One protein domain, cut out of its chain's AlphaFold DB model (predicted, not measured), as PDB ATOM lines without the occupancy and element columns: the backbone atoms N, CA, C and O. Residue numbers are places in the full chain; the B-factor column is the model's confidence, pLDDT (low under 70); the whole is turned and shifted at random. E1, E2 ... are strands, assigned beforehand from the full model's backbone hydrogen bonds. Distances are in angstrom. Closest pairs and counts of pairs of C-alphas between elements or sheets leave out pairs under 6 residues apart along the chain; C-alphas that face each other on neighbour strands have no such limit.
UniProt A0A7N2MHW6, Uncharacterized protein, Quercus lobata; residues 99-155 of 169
ATOM      1  N   GLN A  99     245.999 274.141 255.638       98.31
ATOM      2  CA  GLN A  99     245.233 273.266 256.541       98.31
ATOM      3  C   GLN A  99     244.297 274.051 257.473       98.31
ATOM      4  O   GLN A  99     243.365 273.492 258.043       98.31
ATOM      5  N   GLY A 100     244.501 275.365 257.588       98.25
ATOM      6  CA  GLY A 100     243.597 276.277 258.278       98.25
ATOM      7  C   GLY A 100     243.609 277.646 257.612       98.25
ATOM      8  O   GLY A 100     244.665 278.105 257.179       98.25
ATOM      9  N   LEU A 101     242.449 278.293 257.534       98.38
ATOM     10  CA  LEU A 101     242.288 279.609 256.923       98.38
ATOM     11  C   LEU A 101     241.256 280.419 257.712       98.38
ATOM     12  O   LEU A 101     240.155 279.938 257.972       98.38
ATOM     13  N   LEU A 102     241.616 281.646 258.076       97.69
ATOM     14  CA  LEU A 102     240.790 282.575 258.838       97.69
ATOM     15  C   LEU A 102     240.845 283.956 258.186       97.69
ATOM     16  O   LEU A 102     241.923 284.473 257.900       97.69
ATOM     17  N   TYR A 103     239.688 284.589 258.011       97.50
ATOM     18  CA  TYR A 103     239.608 285.998 257.646       97.50
ATOM     19  C   TYR A 103     239.498 286.853 258.909       97.50
ATOM     20  O   TYR A 103     238.542 286.710 259.664       97.50
ATOM     21  N   ALA A 104     240.470 287.735 259.137       95.06
ATOM     22  CA  ALA A 104     240.521 288.587 260.329       95.06
ATOM     23  C   ALA A 104     239.932 289.993 260.106       95.06
ATOM     24  O   ALA A 104     240.004 290.840 260.995       95.06
ATOM     25  N   GLY A 105     239.371 290.263 258.924       95.25
ATOM     26  CA  GLY A 105     238.949 291.605 258.524       95.25
ATOM     27  C   GLY A 105     240.065 292.402 257.847       95.25
ATOM     28  O   GLY A 105     241.222 291.983 257.808       95.25
ATOM     29  N   ASN A 106     239.708 293.569 257.305       95.75
ATOM     30  CA  ASN A 106     240.636 294.525 256.687       95.75
ATOM     31  C   ASN A 106     241.590 293.886 255.660       95.75
ATOM     32  O   ASN A 106     242.801 294.094 255.729       95.75
ATOM     33  N   ASP A 107     241.057 293.059 254.754       97.06
ATOM     34  CA  ASP A 107     241.834 292.362 253.720       97.06
ATOM     35  C   ASP A 107     243.012 291.539 254.272       97.06
ATOM     36  O   ASP A 107     244.020 291.326 253.597       97.06
ATOM     37  N   THR A 108     242.893 291.061 255.511       97.88
ATOM     38  CA  THR A 108     243.907 290.245 256.178       97.88
ATOM     39  C   THR A 108     243.403 288.821 256.374       97.88
ATOM     40  O   THR A 108     242.352 288.579 256.974       97.88
ATOM     41  N   LEU A 109     244.208 287.868 255.918       98.38
ATOM     42  CA  LEU A 109     244.040 286.444 256.163       98.38
ATOM     43  C   LEU A 109     245.075 285.958 257.179       98.38
ATOM     44  O   LEU A 109     246.220 286.414 257.196       98.38
ATOM     45  N   TYR A 110     244.677 284.984 257.985       98.31
ATOM     46  CA  TYR A 110     245.584 284.120 258.720       98.31
ATOM     47  C   TYR A 110     245.486 282.706 258.167       98.31
ATOM     48  O   TYR A 110     244.393 282.189 257.944       98.31
ATOM     49  N   GLU A 111     246.632 282.079 257.948       98.62
ATOM     50  CA  GLU A 111     246.724 280.771 257.309       98.62
ATOM     51  C   GLU A 111     247.651 279.857 258.109       98.62
ATOM     52  O   GLU A 111     248.733 280.264 258.525       98.62
ATOM     53  N   SER A 112     247.242 278.608 258.307       98.44
ATOM     54  CA  SER A 112     248.088 277.541 258.838       98.44
ATOM     55  C   SER A 112     248.427 276.558 257.723       98.44
ATOM     56  O   SER A 112     247.548 276.147 256.960       98.44
ATOM     57  N   THR A 113     249.704 276.185 257.616       98.19
ATOM     58  CA  THR A 113     250.206 275.302 256.556       98.19
ATOM     59  C   THR A 113     250.804 274.009 257.104       98.19
ATOM     60  O   THR A 113     251.682 274.050 257.971       98.19
ATOM     61  N   GLY A 114     250.436 272.873 256.518       95.94
ATOM     62  CA  GLY A 114     250.946 271.534 256.824       95.94
ATOM     63  C   GLY A 114     251.976 271.046 255.800       95.94
ATOM     64  O   GLY A 114     251.623 270.338 254.868       95.94
ATOM     65  N   LEU A 115     253.258 271.410 255.909       90.19
ATOM     66  CA  LEU A 115     254.236 271.069 254.860       90.19
ATOM     67  C   LEU A 115     255.221 269.994 255.326       90.19
ATOM     68  O   LEU A 115     255.941 270.201 256.296       90.19
ATOM     69  N   LEU A 116     255.325 268.871 254.608       87.94
ATOM     70  CA  LEU A 116     256.387 267.880 254.818       87.94
ATOM     71  C   LEU A 116     257.567 268.155 253.883       87.94
ATOM     72  O   LEU A 116     257.414 268.186 252.661       87.94
ATOM     73  N   LYS A 117     258.773 268.254 254.443       84.25
ATOM     74  CA  LYS A 117     260.011 268.431 253.688       84.25
ATOM     75  C   LYS A 117     260.905 267.203 253.784       84.25
ATOM     76  O   LYS A 117     261.286 266.734 254.856       84.25
ATOM     77  N   LYS A 118     261.286 266.707 252.610       83.69
ATOM     78  CA  LYS A 118     262.317 265.683 252.441       83.69
ATOM     79  C   LYS A 118     263.681 266.357 252.401       83.69
ATOM     80  O   LYS A 118     263.980 267.092 251.464       83.69
ATOM     81  N   ILE A 119     264.512 266.085 253.398       80.69
ATOM     82  CA  ILE A 119     265.900 266.538 253.444       80.69
ATOM     83  C   ILE A 119     266.790 265.346 253.124       80.69
ATOM     84  O   ILE A 119     266.833 264.349 253.841       80.69
ATOM     85  N   CYS A 120     267.504 265.452 252.012       80.62
ATOM     86  CA  CYS A 120     268.477 264.461 251.602       80.62
ATOM     87  C   CYS A 120     269.847 264.840 252.160       80.62
ATOM     88  O   CYS A 120     270.351 265.919 251.849       80.62
ATOM     89  N   VAL A 121     270.454 263.965 252.964       80.69
ATOM     90  CA  VAL A 121     271.818 264.198 253.440       80.69
ATOM     91  C   VAL A 121     272.804 263.396 252.606       80.69
ATOM     92  O   VAL A 121     272.766 262.162 252.545       80.69
ATOM     93  N   ILE A 122     273.689 264.138 251.943       82.81
ATOM     94  CA  ILE A 122     274.705 263.622 251.033       82.81
ATOM     95  C   ILE A 122     276.064 263.731 251.724       82.81
ATOM     96  O   ILE A 122     276.460 264.811 252.160       82.81
ATOM     97  N   HIS A 123     276.790 262.617 251.818       77.62
ATOM     98  CA  HIS A 123     278.161 262.615 252.327       77.62
ATOM     99  C   HIS A 123     279.175 262.934 251.223       77.62
ATOM    100  O   HIS A 123     278.870 262.937 250.025       77.62
ATOM    101  N   ARG A 124     280.430 263.163 251.635       70.94
ATOM    102  CA  ARG A 124     281.575 263.279 250.720       70.94
ATOM    103  C   ARG A 124     281.545 262.094 249.741       70.94
ATOM    104  O   ARG A 124     281.359 260.966 250.184       70.94
ATOM    105  N   PHE A 125     281.701 262.371 248.443       81.94
ATOM    106  CA  PHE A 125     281.495 261.467 247.288       81.94
ATOM    107  C   PHE A 125     280.078 261.384 246.693       81.94
ATOM    108  O   PHE A 125     279.841 260.549 245.824       81.94
ATOM    109  N   GLY A 126     279.140 262.252 247.087       80.62
ATOM    110  CA  GLY A 126     277.861 262.385 246.372       80.62
ATOM    111  C   GLY A 126     276.860 261.256 246.643       80.62
ATOM    112  O   GLY A 126     275.852 261.149 245.948       80.62
ATOM    113  N   LYS A 127     277.114 260.412 247.652       83.94
ATOM    114  CA  LYS A 127     276.183 259.357 248.065       83.94
ATOM    115  C   LYS A 127     275.205 259.873 249.116       83.94
ATOM    116  O   LYS A 127     275.608 260.358 250.176       83.94
ATOM    117  N   ILE A 128     273.917 259.709 248.822       81.94
ATOM    118  CA  ILE A 128     272.830 259.868 249.791       81.94
ATOM    119  C   ILE A 128     273.038 258.825 250.885       81.94
ATOM    120  O   ILE A 128     273.114 257.633 250.592       81.94
ATOM    121  N   THR A 129     273.168 259.272 252.132       78.44
ATOM    122  CA  THR A 129     273.398 258.374 253.276       78.44
ATOM    123  C   THR A 129     272.112 258.152 254.062       78.44
ATOM    124  O   THR A 129     271.819 257.029 254.457       78.44
ATOM    125  N   TYR A 130     271.314 259.204 254.243       77.12
ATOM    126  CA  TYR A 130     270.017 259.125 254.906       77.12
ATOM    127  C   TYR A 130     269.060 260.196 254.377       77.12
ATOM    128  O   TYR A 130     269.472 261.254 253.890       77.12
ATOM    129  N   LEU A 131     267.767 259.887 254.466       82.75
ATOM    130  CA  LEU A 131     266.669 260.796 254.173       82.75
ATOM    131  C   LEU A 131     266.028 261.190 255.501       82.75
ATOM    132  O   LEU A 131     265.525 260.330 256.219       82.75
ATOM    133  N   LEU A 132     266.053 262.479 255.815       82.81
ATOM    134  CA  LEU A 132     265.359 263.031 256.964       82.81
ATOM    135  C   LEU A 132     264.015 263.602 256.504       82.81
ATOM    136  O   LEU A 132     263.942 264.331 255.512       82.81
ATOM    137  N   LEU A 133     262.951 263.242 257.212       83.75
ATOM    138  CA  LEU A 133     261.612 263.782 257.012       83.75
ATOM    139  C   LEU A 133     261.332 264.741 258.159       83.75
ATOM    140  O   LEU A 133     261.232 264.301 259.299       83.75
ATOM    141  N   LEU A 134     261.251 266.032 257.850       86.75
ATOM    142  CA  LEU A 134     260.901 267.077 258.807       86.75
ATOM    143  C   LEU A 134     259.691 267.835 258.291       86.75
ATOM    144  O   LEU A 134     259.559 268.045 257.083       86.75
ATOM    145  N   PHE A 135     258.833 268.279 259.193       91.56
ATOM    146  CA  PHE A 135     257.784 269.213 258.833       91.56
ATOM    147  C   PHE A 135     258.351 270.635 258.755       91.56
ATOM    148  O   PHE A 135     259.325 270.980 259.415       91.56
ATOM    149  N   GLN A 136     257.784 271.458 257.882       93.31
ATOM    150  CA  GLN A 136     258.045 272.893 257.760       93.31
ATOM    151  C   GLN A 136     256.722 273.649 257.797       93.31
ATOM    152  O   GLN A 136     256.419 274.473 256.936       93.31
ATOM    153  N   SER A 137     255.919 273.322 258.804       97.19
ATOM    154  CA  SER A 137     254.651 273.982 259.048       97.19
ATOM    155  C   SER A 137     254.827 275.402 259.568       97.19
ATOM    156  O   SER A 137     255.862 275.773 260.128       97.19
ATOM    157  N   SER A 138     253.813 276.230 259.334       97.75
ATOM    158  CA  SER A 138     253.848 277.647 259.683       97.75
ATOM    159  C   SER A 138     252.449 278.207 259.886       97.75
ATOM    160  O   SER A 138     251.502 277.721 259.273       97.75
ATOM    161  N   VAL A 139     252.359 279.255 260.700       98.25
ATOM    162  CA  VAL A 139     251.211 280.163 260.764       98.25
ATOM    163  C   VAL A 139     251.616 281.470 260.092       98.25
ATOM    164  O   VAL A 139     252.697 282.003 260.352       98.25
ATOM    165  N   ARG A 140     250.774 281.981 259.201       98.50
ATOM    166  CA  ARG A 140     251.067 283.106 258.317       98.50
ATOM    167  C   ARG A 140     249.999 284.177 258.465       98.50
ATOM    168  O   ARG A 140     248.824 283.854 258.584       98.50
ATOM    169  N   LYS A 141     250.408 285.441 258.405       98.56
ATOM    170  CA  LYS A 141     249.531 286.580 258.121       98.56
ATOM    171  C   LYS A 141     249.707 286.933 256.649       98.56
ATOM    172  O   LYS A 141     250.841 287.152 256.219       98.56
ATOM    173  N   VAL A 142     248.624 286.975 255.886       98.62
ATOM    174  CA  VAL A 142     248.636 287.115 254.426       98.62
ATOM    175  C   VAL A 142     247.717 288.262 254.009       98.62
ATOM    176  O   VAL A 142     246.580 288.349 254.466       98.62
ATOM    177  N   ALA A 143     248.199 289.143 253.136       98.50
ATOM    178  CA  ALA A 143     247.383 290.204 252.553       98.50
ATOM    179  C   ALA A 143     246.477 289.629 251.448       98.50
ATOM    180  O   ALA A 143     246.983 289.182 250.417       98.50
ATOM    181  N   LEU A 144     245.154 289.685 251.634       98.19
ATOM    182  CA  LEU A 144     244.138 289.075 250.762       98.19
ATOM    183  C   LEU A 144     244.316 289.467 249.292       98.19
ATOM    184  O   LEU A 144     244.386 288.605 248.426       98.19
ATOM    185  N   GLN A 145     244.455 290.766 249.020       97.94
ATOM    186  CA  GLN A 145     244.484 291.302 247.653       97.94
ATOM    187  C   GLN A 145     245.668 290.794 246.816       97.94
ATOM    188  O   GLN A 145     245.610 290.785 245.591       97.94
ATOM    189  N   THR A 146     246.771 290.416 247.466       98.00
ATOM    190  CA  THR A 146     248.039 290.110 246.780       98.00
ATOM    191  C   THR A 146     248.550 288.697 247.024       98.00
ATOM    192  O   THR A 146     249.494 288.289 246.354       98.00
ATOM    193  N   GLY A 147     248.006 287.979 248.010       97.75
ATOM    194  CA  GLY A 147     248.551 286.702 248.476       97.75
ATOM    195  C   GLY A 147     249.908 286.819 249.177       97.75
ATOM    196  O   GLY A 147     250.543 285.809 249.478       97.75
ATOM    197  N   LYS A 148     250.401 288.040 249.434       98.19
ATOM    198  CA  LYS A 148     251.726 288.253 250.021       98.19
ATOM    199  C   LYS A 148     251.717 287.908 251.507       98.19
ATOM    200  O   LYS A 148     250.937 288.466 252.278       98.19
ATOM    201  N   VAL A 149     252.654 287.057 251.918       98.38
ATOM    202  CA  VAL A 149     252.916 286.765 253.331       98.38
ATOM    203  C   VAL A 149     253.570 287.984 253.991       98.38
ATOM    204  O   VAL A 149     254.670 288.394 253.620       98.38
ATOM    205  N   GLU A 150     252.884 288.573 254.966       98.06
ATOM    206  CA  GLU A 150     253.362 289.716 255.749       98.06
ATOM    207  C   GLU A 150     254.151 289.272 256.979       98.06
ATOM    208  O   GLU A 150     255.158 289.880 257.337       98.06
ATOM    209  N   VAL A 151     253.685 288.203 257.629       98.19
ATOM    210  CA  VAL A 151     254.306 287.615 258.818       98.19
ATOM    211  C   VAL A 151     254.259 286.104 258.682       98.19
ATOM    212  O   VAL A 151     253.239 285.551 258.276       98.19
ATOM    213  N   LEU A 152     255.349 285.433 259.044       97.81
ATOM    214  CA  LEU A 152     255.437 283.979 259.059       97.81
ATOM    215  C   LEU A 152     256.041 283.531 260.384       97.81
ATOM    216  O   LEU A 152     257.197 283.825 260.680       97.81
ATOM    217  N   GLN A 153     255.263 282.783 261.156       98.00
ATOM    218  CA  GLN A 153     255.722 282.074 262.337       98.00
ATOM    219  C   GLN A 153     255.913 280.606 261.972       98.00
ATOM    220  O   GLN A 153     254.952 279.874 261.742       98.00
ATOM    221  N   LYS A 154     257.169 280.162 261.921       97.25
ATOM    222  CA  LYS A 154     257.483 278.752 261.686       97.25
ATOM    223  C   LYS A 154     257.158 277.936 262.943       97.25
ATOM    224  O   LYS A 154     257.434 278.388 264.057       97.25
ATOM    225  N   MET A 155     256.579 276.755 262.752       96.81
ATOM    226  CA  MET A 155     256.391 275.755 263.806       96.81
ATOM    227  C   MET A 155     257.669 274.923 263.977       96.81
ATOM    228  O   MET A 155     258.553 274.941 263.115       96.81
TER     229      MET A 155
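AT A GLANCE: This is residues 99 to 155 of the 169 residues of an uncharacterized protein of Quercus lobata (UniProt A0A7N2MHW6). A long two-stranded hairpin arm, E3 and E4, reaches away from a small, twisted sheet of four strands, E1, E2, E5 and E6. The arm grows out of the two inner strands of the sheet, E2 leading into E3 and E4 leading back into E5, and sheet and arm together make the long axis. The printed part has 57 residues with six named strands, E1 to E6 in order along the chain, and no named helix; the class is all strand. The larger sheet has the order E1 - E2 - E5 - E6 and the smaller one E3 - E4, both antiparallel. The whole is extended, with a radius of gyration of the C-alphas of 16.6 A, and spans 53 by 18 by 13 A.

IN THESE COORDINATES: E1, residues 99 to 105, begins with C-alpha 99 at (245.233, 273.266, 256.541) and is 19.5 A long from first to last C-alpha. E2, residues 108 to 113, measures 16.2 A. E3, residues 116 to 123, is 22.5 A long and ends with C-alpha 123 at (278.161, 262.615, 252.327). E4, residues 127 to 135, is the longest strand by residues; it measures 23.5 A and bends by 50 degrees at residue 130. E5, residues 138 to 143, measures 15.8 A. E6, residues 148 to 154, measures 16.1 A and ends with C-alpha 154 at (257.483, 278.752, 261.686).

HOW THE PARTS SIT: In the larger sheet, E1 and E2 form a hairpin, antiparallel at 168 degrees, with N 102 and O 110 within hydrogen-bond range at 2.8 A. E2 and E5 are antiparallel inner strands at 155 degrees; N 111 and O 140 are 2.9 A apart, within hydrogen-bond range. E5 forms a hairpin with the edge strand E6, antiparallel at 163 degrees, with N 141 and O 151 within range at 2.8 A. E2 runs on into E3 across a break of 2 residues, at 53 degrees. E3 and E4 form a hairpin, antiparallel at 156 degrees, with N 119 and O 132 within range at 2.8 A and N 123 and O 127 at 3.0 A. E4 runs on into E5 across a break of 2 residues, at 65 degrees. Among the pairs that are apart are E1 and E3, and E4 and E6.

THE WHOLE: The two C-alphas farthest apart, those of Asn 106 and Phe 125, are 53.4 A from each other, while the first and last printed C-alphas, 99 and 155, are 13.5 A apart. The printed part has no cut. The five links are tight. The mean pLDDT of the printed part is 92.0, with means of 82 for E3 and 83 for E4, and no printed residue is under 70.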